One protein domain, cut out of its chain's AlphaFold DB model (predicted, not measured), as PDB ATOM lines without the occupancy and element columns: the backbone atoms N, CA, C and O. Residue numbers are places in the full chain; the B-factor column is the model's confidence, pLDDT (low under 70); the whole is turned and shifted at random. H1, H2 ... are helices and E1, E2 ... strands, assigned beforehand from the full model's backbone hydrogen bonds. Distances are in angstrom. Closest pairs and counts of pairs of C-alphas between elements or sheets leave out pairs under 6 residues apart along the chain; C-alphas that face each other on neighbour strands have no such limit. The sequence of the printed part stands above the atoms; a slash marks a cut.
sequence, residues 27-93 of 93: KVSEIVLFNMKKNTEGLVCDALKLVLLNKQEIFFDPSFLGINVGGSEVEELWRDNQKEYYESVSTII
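Overview. This is residues 27 to 93 of the 93 residues of an uncharacterized protein of Paenibacillus chitinolyticus (UniProt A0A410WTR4). A single twisted sheet of five antiparallel strands forms a wall, with one short helix, H1, packed over one face toward the E4 and E3 edge and no named helix over the other face. The long link between E1 and E2, residues 35 to 46, folds back on itself as a loop, and after H1 the chain crosses to the far edge of the sheet as E5. The printed part has 67 residues, with the order E1 E2 E3 E4 H1 E5 along the chain and E4 E3 E2 E1 E5 across the sheet. The class is mixed, helices and strands. The whole is compact, with a radius of gyration of the C-alphas of 12.0 A, and rounded, spanning 31 by 30 by 22 A.

Along the chain. The longest strand is E1, residues 28 to 34, 17.0 A from C-alpha 28 at (1.358, 38.187, 29.983) to C-alpha 34. E2 is residues 47 to 52, 16.7 A long; E3 is residues 57 to 61, 12.9 A; E4 is residues 68 to 70, 6.8 A. E5, residues 88 to 92, measures 13.4 A and ends with C-alpha 92 at (-5.506, 35.291, 25.550). H1, residues 72 to 80, measures 12.2 A, and its C-alpha 72 is at (-7.197, 45.250, 41.418).

Arrangement. E1 to E4 form a meander, each strand the antiparallel neighbour of the one before; E1 and E2, E2 and E3, and E3 and E4 are hairpins. Between E1 and E2, N 32 and O 49 are 2.8 A apart, within hydrogen-bond range. Between E2 and E3 it is N 50 and O 58, 2.8 A, and between E3 and E4 N 59 and O 70, 2.8 A. E5 is antiparallel to E1 at 162 degrees, with N 91 and O 31 2.8 A apart. E4 and E5 are the edge strands, and they are apart. H1 is on the sheet at a height of 8.9 A, over E3; it only just runs along the strands, at 28 degrees to E3 on the local plane. The closest C-alphas of E3 and H1 are those of Phe 59 and Glu 75, 6.0 A apart. In H1 every O i to N i+4 pair is within hydrogen-bond range.

Size, cuts and confidence. The two C-alphas farthest apart are those of Thr 40 and Asn 54, 34.6 A. The printed part has no cut. The link from E1 to E2 is long, with 12 residues; within it residues 37 to 38 pair antiparallel with residues 43 to 44. The mean pLDDT of the printed part is 89.0, and residues 64 to 65 are under 70.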
ATOM      1  N   LYS A  27       5.305  36.762  32.387       87.94
ATOM      2  CA  LYS A  27       4.718  36.730  31.045       87.94
ATOM      3  C   LYS A  27       3.234  37.061  31.114       87.94
ATOM      4  O   LYS A  27       2.525  36.557  31.985       87.94
ATOM      5  N   VAL A  28       2.778  37.878  30.169       91.06
ATOM      6  CA  VAL A  28       1.358  38.187  29.983       91.06
ATOM      7  C   VAL A  28       0.643  36.943  29.462       91.06
ATOM      8  O   VAL A  28       1.123  36.293  28.539       91.06
ATOM      9  N   SER A  29      -0.486  36.615  30.082       94.12
ATOM     10  CA  SER A  29      -1.379  35.517  29.698       94.12
ATOM     11  C   SER A  29      -2.690  36.012  29.091       94.12
ATOM     12  O   SER A  29      -3.280  35.339  28.253       94.12
ATOM     13  N   GLU A  30      -3.133  37.203  29.491       96.44
ATOM     14  CA  GLU A  30      -4.358  37.820  28.999       96.44
ATOM     15  C   GLU A  30      -4.203  39.342  28.987       96.44
ATOM     16  O   GLU A  30      -3.601  39.934  29.889       96.44
ATOM     17  N   ILE A  31      -4.770  39.961  27.957       96.31
ATOM     18  CA  ILE A  31      -4.968  41.403  27.849       96.31
ATOM     19  C   ILE A  31      -6.471  41.665  27.868       96.31
ATOM     20  O   ILE A  31      -7.200  41.088  27.061       96.31
ATOM     21  N   VAL A  32      -6.926  42.563  28.739       97.19
ATOM     22  CA  VAL A  32      -8.313  43.039  28.784       97.19
ATOM     23  C   VAL A  32      -8.339  44.528  28.459       97.19
ATOM     24  O   VAL A  32      -7.653  45.324  29.101       97.19
ATOM     25  N   LEU A  33      -9.134  44.902  27.460       95.44
ATOM     26  CA  LEU A  33      -9.325  46.279  27.013       95.44
ATOM     27  C   LEU A  33     -10.734  46.736  27.385       95.44
ATOM     28  O   LEU A  33     -11.717  46.110  26.976       95.44
ATOM     29  N   PHE A  34     -10.834  47.831  28.134       94.88
ATOM     30  CA  PHE A  34     -12.111  48.402  28.556       94.88
ATOM     31  C   PHE A  34     -12.575  49.478  27.572       94.88
ATOM     32  O   PHE A  34     -11.786  50.328  27.159       94.88
ATOM     33  N   ASN A  35     -13.851  49.424  27.180       93.56
ATOM     34  CA  ASN A  35     -14.488  50.307  26.198       93.56
ATOM     35  C   ASN A  35     -13.701  50.409  24.881       93.56
ATOM     36  O   ASN A  35     -13.520  51.489  24.314       93.56
ATOM     37  N   MET A  36     -13.204  49.264  24.404       93.81
ATOM     38  CA  MET A  36     -12.362  49.200  23.215       93.81
ATOM     39  C   MET A  36     -13.102  49.697  21.972       93.81
ATOM     40  O   MET A  36     -14.207  49.259  21.653       93.81
ATOM     41  N   LYS A  37     -12.445  50.589  21.231       92.94
ATOM     42  CA  LYS A  37     -12.888  51.091  19.934       92.94
ATOM     43  C   LYS A  37     -11.755  50.948  18.934       92.94
ATOM     44  O   LYS A  37     -10.611  51.309  19.198       92.94
ATOM     45  N   LYS A  38     -12.095  50.458  17.747       92.94
ATOM     46  CA  LYS A  38     -11.188  50.454  16.603       92.94
ATOM     47  C   LYS A  38     -11.397  51.726  15.790       92.94
ATOM     48  O   LYS A  38     -12.529  52.037  15.425       92.94
ATOM     49  N   ASN A  39     -10.317  52.426  15.469       89.81
ATOM     50  CA  ASN A  39     -10.325  53.545  14.533       89.81
ATOM     51  C   ASN A  39      -9.274  53.318  13.426       89.81
ATOM     52  O   ASN A  39      -8.714  52.227  13.294       89.81
ATOM     53  N   THR A  40      -9.056  54.322  12.578       90.25
ATOM     54  CA  THR A  40      -8.088  54.261  11.469       90.25
ATOM     55  C   THR A  40      -6.631  54.242  11.927       90.25
ATOM     56  O   THR A  40      -5.768  53.827  11.161       90.25
ATOM     57  N   GLU A  41      -6.359  54.680  13.154       85.62
ATOM     58  CA  GLU A  41      -5.017  54.832  13.727       85.62
ATOM     59  C   GLU A  41      -4.631  53.643  14.620       85.62
ATOM     60  O   GLU A  41      -3.450  53.386  14.837       85.62
ATOM     61  N   GLY A  42      -5.610  52.866  15.093       87.94
ATOM     62  CA  GLY A  42      -5.372  51.675  15.895       87.94
ATOM     63  C   GLY A  42      -6.551  51.276  16.780       87.94
ATOM     64  O   GLY A  42      -7.724  51.481  16.452       87.94
ATOM     65  N   LEU A  43      -6.213  50.639  17.901       89.44
ATOM     66  CA  LEU A  43      -7.146  50.323  18.977       89.44
ATOM     67  C   LEU A  43      -6.998  51.373  20.073       89.44
ATOM     68  O   LEU A  43      -5.888  51.652  20.518       89.44
ATOM     69  N   VAL A  44      -8.124  51.918  20.517       90.81
ATOM     70  CA  VAL A  44      -8.208  52.832  21.655       90.81
ATOM     71  C   VAL A  44      -9.073  52.172  22.720       90.81
ATOM     72  O   VAL A  44     -10.056  51.504  22.398       90.81
ATOM     73  N   CYS A  45      -8.705  52.335  23.982       91.94
ATOM     74  CA  CYS A  45      -9.453  51.844  25.133       91.94
ATOM     75  C   CYS A  45      -9.407  52.880  26.253       91.94
ATOM     76  O   CYS A  45      -8.449  53.650  26.343       91.94
ATOM     77  N   ASP A  46     -10.406  52.849  27.126       91.88
ATOM     78  CA  ASP A  46     -10.476  53.750  28.276       91.88
ATOM     79  C   ASP A  46      -9.576  53.272  29.425       91.88
ATOM     80  O   ASP A  46      -9.082  54.092  30.190       91.88
ATOM     81  N   ALA A  47      -9.338  51.961  29.534       93.56
ATOM     82  CA  ALA A  47      -8.388  51.354  30.467       93.56
ATOM     83  C   ALA A  47      -7.875  50.002  29.940       93.56
ATOM     84  O   ALA A  47      -8.491  49.383  29.061       93.56
ATOM     85  N   LEU A  48      -6.759  49.530  30.497       94.19
ATOM     86  CA  LEU A  48      -6.085  48.285  30.119       94.19
ATOM     87  C   LEU A  48      -5.781  47.450  31.368       94.19
ATOM     88  O   LEU A  48      -5.208  47.957  32.325       94.19
ATOM     89  N   LYS A  49      -6.065  46.147  31.324       95.75
ATOM     90  CA  LYS A  49      -5.566  45.174  32.302       95.75
ATOM     91  C   LYS A  49      -4.681  44.131  31.635       95.75
ATOM     92  O   LYS A  49      -5.049  43.552  30.616       95.75
ATOM     93  N   LEU A  50      -3.542  43.854  32.257       94.25
ATOM     94  CA  LEU A  50      -2.688  42.715  31.955       94.25
ATOM     95  C   LEU A  50      -2.845  41.675  33.060       94.25
ATOM     96  O   LEU A  50      -2.656  41.994  34.232       94.25
ATOM     97  N   VAL A  51      -3.132  40.430  32.693       93.81
ATOM     98  CA  VAL A  51      -3.087  39.294  33.620       93.81
ATOM     99  C   VAL A  51      -1.856  38.466  33.292       93.81
ATOM    100  O   VAL A  51      -1.704  37.961  32.176       93.81
ATOM    101  N   LEU A  52      -0.959  38.314  34.258       91.44
ATOM    102  CA  LEU A  52       0.250  37.509  34.119       91.44
ATOM    103  C   LEU A  52      -0.053  36.014  34.321       91.44
ATOM    104  O   LEU A  52      -1.041  35.647  34.957       91.44
ATOM    105  N   LEU A  53       0.821  35.122  33.838       90.31
ATOM    106  CA  LEU A  53       0.672  33.665  34.025       90.31
ATOM    107  C   LEU A  53       0.552  33.258  35.502       90.31
ATOM    108  O   LEU A  53      -0.160  32.309  35.830       90.31
ATOM    109  N   ASN A  54       1.212  34.000  36.395       88.25
ATOM    110  CA  ASN A  54       1.137  33.819  37.846       88.25
ATOM    111  C   ASN A  54      -0.154  34.391  38.477       88.25
ATOM    112  O   ASN A  54      -0.257  34.436  39.700       88.25
ATOM    113  N   LYS A  55      -1.122  34.815  37.652       90.00
ATOM    114  CA  LYS A  55      -2.405  35.430  38.026       90.00
ATOM    115  C   LYS A  55      -2.309  36.814  38.664       90.00
ATOM    116  O   LYS A  55      -3.330  37.342  39.083       90.00
ATOM    117  N   GLN A  56      -1.124  37.423  38.705       89.88
ATOM    118  CA  GLN A  56      -1.005  38.831  39.058       89.88
ATOM    119  C   GLN A  56      -1.664  39.700  37.983       89.88
ATOM    120  O   GLN A  56      -1.437  39.501  36.789       89.88
ATOM    121  N   GLU A  57      -2.437  40.685  38.423       92.50
ATOM    122  CA  GLU A  57      -3.056  41.687  37.563       92.50
ATOM    123  C   GLU A  57      -2.267  42.999  37.622       92.50
ATOM    124  O   GLU A  57      -1.774  43.397  38.680       92.50
ATOM    125  N   ILE A  58      -2.137  43.659  36.473       92.38
ATOM    126  CA  ILE A  58      -1.598  45.011  36.346       92.38
ATOM    127  C   ILE A  58      -2.620  45.829  35.567       92.38
ATOM    128  O   ILE A  58      -2.855  45.579  34.382       92.38
ATOM    129  N   PHE A  59      -3.230  46.790  36.240       93.12
ATOM    130  CA  PHE A  59      -4.231  47.686  35.696       93.12
ATOM    131  C   PHE A  59      -3.615  49.041  35.364       93.12
ATOM    132  O   PHE A  59      -2.854  49.601  36.154       93.12
ATOM    133  N   PHE A  60      -3.966  49.564  34.196       91.06
ATOM    134  CA  PHE A  60      -3.569  50.864  33.684       91.06
ATOM    135  C   PHE A  60      -4.824  51.706  33.487       91.06
ATOM    136  O   PHE A  60      -5.637  51.438  32.597       91.06
ATOM    137  N   ASP A  61      -4.935  52.742  34.304       89.81
ATOM    138  CA  ASP A  61      -5.959  53.767  34.214       89.81
ATOM    139  C   ASP A  61      -5.320  55.071  33.699       89.81
ATOM    140  O   ASP A  61      -4.578  55.719  34.440       89.81
ATOM    141  N   PRO A  62      -5.571  55.482  32.443       84.69
ATOM    142  CA  PRO A  62      -5.093  56.754  31.900       84.69
ATOM    143  C   PRO A  62      -5.876  57.978  32.415       84.69
ATOM    144  O   PRO A  62      -5.640  59.099  31.954       84.69
ATOM    145  N   SER A  63      -6.828  57.798  33.333       75.00
ATOM    146  CA  SER A  63      -7.565  58.894  33.964       75.00
ATOM    147  C   SER A  63      -6.677  59.671  34.947       75.00
ATOM    148  O   SER A  63      -5.762  59.125  35.554       75.00
ATOM    149  N   PHE A  64      -7.007  60.950  35.169       59.47
ATOM    150  CA  PHE A  64      -6.357  61.872  36.122       59.47
ATOM    151  C   PHE A  64      -4.881  62.228  35.848       59.47
ATOM    152  O   PHE A  64      -3.983  61.568  36.347       59.47
ATOM    153  N   LEU A  65      -4.622  63.372  35.185       61.72
ATOM    154  CA  LEU A  65      -3.315  64.079  35.099       61.72
ATOM    155  C   LEU A  65      -2.062  63.202  34.801       61.72
ATOM    156  O   LEU A  65      -0.934  63.654  35.008       61.72
ATOM    157  N   GLY A  66      -2.238  61.969  34.317       71.19
ATOM    158  CA  GLY A  66      -1.211  60.937  34.201       71.19
ATOM    159  C   GLY A  66      -1.824  59.542  34.014       71.19
ATOM    160  O   GLY A  66      -3.024  59.419  33.811       71.19
ATOM    161  N   ILE A  67      -0.987  58.501  34.063       75.62
ATOM    162  CA  ILE A  67      -1.423  57.095  34.011       75.62
ATOM    163  C   ILE A  67      -1.259  56.503  35.412       75.62
ATOM    164  O   ILE A  67      -0.129  56.354  35.892       75.62
ATOM    165  N   ASN A  68      -2.368  56.158  36.060       83.69
ATOM    166  CA  ASN A  68      -2.378  55.377  37.291       83.69
ATOM    167  C   ASN A  68      -2.121  53.908  36.946       83.69
ATOM    168  O   ASN A  68      -2.735  53.350  36.038       83.69
ATOM    169  N   VAL A  69      -1.193  53.278  37.668       87.62
ATOM    170  CA  VAL A  69      -0.849  51.865  37.471       87.62
ATOM    171  C   VAL A  69      -0.842  51.167  38.822       87.62
ATOM    172  O   VAL A  69      -0.209  51.668  39.755       87.62
ATOM    173  N   GLY A  70      -1.519  50.027  38.918       88.31
ATOM    174  CA  GLY A  70      -1.583  49.221  40.139       88.31
ATOM    175  C   GLY A  70      -2.295  47.891  39.921       88.31
ATOM    176  O   GLY A  70      -2.392  47.426  38.787       88.31
ATOM    177  N   GLY A  71      -2.739  47.256  41.001       90.50
ATOM    178  CA  GLY A  71      -3.473  45.993  40.964       90.50
ATOM    179  C   GLY A  71      -4.985  46.191  40.849       90.50
ATOM    180  O   GLY A  71      -5.474  47.171  40.279       90.50
ATOM    181  N   SER A  72      -5.733  45.248  41.422       90.69
ATOM    182  CA  SER A  72      -7.197  45.250  41.418       90.69
ATOM    183  C   SER A  72      -7.802  46.466  42.129       90.69
ATOM    184  O   SER A  72      -8.906  46.877  41.798       90.69
ATOM    185  N   GLU A  73      -7.086  47.078  43.074       90.75
ATOM    186  CA  GLU A  73      -7.520  48.291  43.774       90.75
ATOM    187  C   GLU A  73      -7.612  49.518  42.853       90.75
ATOM    188  O   GLU A  73      -8.496  50.358  43.020       90.75
ATOM    189  N   VAL A  74      -6.727  49.620  41.853       90.19
ATOM    190  CA  VAL A  74      -6.797  50.695  40.849       90.19
ATOM    191  C   VAL A  74      -7.924  50.411  39.858       90.19
ATOM    192  O   VAL A  74      -8.632  51.335  39.463       90.19
ATOM    193  N   GLU A  75      -8.137  49.140  39.501       93.31
ATOM    194  CA  GLU A  75      -9.281  48.721  38.680       93.31
ATOM    195  C   GLU A  75     -10.617  49.052  39.360       93.31
ATOM    196  O   GLU A  75     -11.513  49.592  38.714       93.31
ATOM    197  N   GLU A  76     -10.750  48.764  40.655       92.75
ATOM    198  CA  GLU A  76     -11.948  49.063  41.448       92.75
ATOM    199  C   GLU A  76     -12.223  50.570  41.495       92.75
ATOM    200  O   GLU A  76     -13.310  51.008  41.121       92.75
ATOM    201  N   LEU A  77     -11.211  51.381  41.820       91.31
ATOM    202  CA  LEU A  77     -11.352  52.837  41.822       91.31
ATOM    203  C   LEU A  77     -11.724  53.383  40.435       91.31
ATOM    204  O   LEU A  77     -12.531  54.308  40.324       91.31
ATOM    205  N   TRP A  78     -11.145  52.837  39.364       92.12
ATOM    206  CA  TRP A  78     -11.513  53.224  38.005       92.12
ATOM    207  C   TRP A  78     -12.975  52.884  37.707       92.12
ATOM    208  O   TRP A  78     -13.696  53.737  37.188       92.12
ATOM    209  N   ARG A  79     -13.426  51.673  38.067       91.94
ATOM    210  CA  ARG A  79     -14.816  51.218  37.892       91.94
ATOM    211  C   ARG A  79     -15.804  52.112  38.632       91.94
ATOM    212  O   ARG A  79     -16.795  52.519  38.034       91.94
ATOM    213  N   ASP A  80     -15.507  52.460  39.879       91.06
ATOM    214  CA  ASP A  80     -16.363  53.307  40.717       91.06
ATOM    215  C   ASP A  80     -16.530  54.726  40.155       91.06
ATOM    216  O   ASP A  80     -17.540  55.388  40.395       91.06
ATOM    217  N   ASN A  81     -15.553  55.194  39.376       88.44
ATOM    218  CA  ASN A  81     -15.585  56.507  38.739       88.44
ATOM    219  C   ASN A  81     -16.274  56.514  37.362       88.44
ATOM    220  O   ASN A  81     -16.420  57.587  36.763       88.44
ATOM    221  N   GLN A  82     -16.720  55.361  36.849       87.06
ATOM    222  CA  GLN A  82     -17.441  55.307  35.579       87.06
ATOM    223  C   GLN A  82     -18.872  55.823  35.750       87.06
ATOM    224  O   GLN A  82     -19.639  55.356  36.588       87.06
ATOM    225  N   LYS A  83     -19.253  56.804  34.925       79.25
ATOM    226  CA  LYS A  83     -20.611  57.382  34.934       79.25
ATOM    227  C   LYS A  83     -21.659  56.467  34.295       79.25
ATOM    228  O   LYS A  83     -22.851  56.672  34.503       79.25
ATOM    229  N   GLU A  84     -21.216  55.502  33.497       78.94
ATOM    230  CA  GLU A  84     -22.040  54.601  32.693       78.94
ATOM    231  C   GLU A  84     -21.498  53.166  32.791       78.94
ATOM    232  O   GLU A  84     -20.409  52.933  33.317       78.94
ATOM    233  N   TYR A  85     -22.261  52.197  32.276       84.19
ATOM    234  CA  TYR A  85     -21.778  50.826  32.123       84.19
ATOM    235  C   TYR A  85     -20.556  50.792  31.195       84.19
ATOM    236  O   TYR A  85     -20.538  51.468  30.168       84.19
ATOM    237  N   TYR A  86     -19.560  49.980  31.545       86.56
ATOM    238  CA  TYR A  86     -18.400  49.720  30.698       86.56
ATOM    239  C   TYR A  86     -18.504  48.336  30.053       86.56
ATOM    240  O   TYR A  86     -19.077  47.402  30.620       86.56
ATOM    241  N   GLU A  87     -17.889  48.192  28.886       91.88
ATOM    242  CA  GLU A  87     -17.687  46.909  28.220       91.88
ATOM    243  C   GLU A  87     -16.212  46.513  28.298       91.88
ATOM    244  O   GLU A  87     -15.321  47.362  28.347       91.88
ATOM    245  N   SER A  88     -15.930  45.215  28.305       92.75
ATOM    246  CA  SER A  88     -14.560  44.705  28.320       92.75
ATOM    247  C   SER A  88     -14.389  43.600  27.295       92.75
ATOM    248  O   SER A  88     -15.201  42.676  27.241       92.75
ATOM    249  N   VAL A  89     -13.301  43.661  26.533       94.06
ATOM    250  CA  VAL A  89     -12.900  42.606  25.598       94.06
ATOM    251  C   VAL A  89     -11.583  42.020  26.073       94.06
ATOM    252  O   VAL A  89     -10.635  42.767  26.311       94.06
ATOM    253  N   SER A  90     -11.513  40.694  26.190       92.50
ATOM    254  CA  SER A  90     -10.281  39.997  26.540       92.50
ATOM    255  C   SER A  90      -9.669  39.240  25.367       92.50
ATOM    256  O   SER A  90     -10.345  38.812  24.430       92.50
ATOM    257  N   THR A  91      -8.347  39.104  25.396       93.12
ATOM    258  CA  THR A  91      -7.561  38.318  24.444       93.12
ATOM    259  C   THR A  91      -6.503  37.532  25.202       93.12
ATOM    260  O   THR A  91      -5.699  38.108  25.934       93.12
ATOM    261  N   ILE A  92      -6.508  36.215  25.009       89.19
ATOM    262  CA  ILE A  92      -5.506  35.291  25.550       89.19
ATOM    263  C   ILE A  92      -4.301  35.283  24.601       89.19
ATOM    264  O   ILE A  92      -4.497  35.247  23.382       89.19
ATOM    265  N   ILE A  93      -3.086  35.336  25.156       77.81
ATOM    266  CA  ILE A  93      -1.816  35.330  24.402       77.81
ATOM    267  C   ILE A  93      -1.193  33.936  24.395       77.81
ATOM    268  O   ILE A  93      -1.140  33.308  25.477       77.81
TER     269      ILE A  93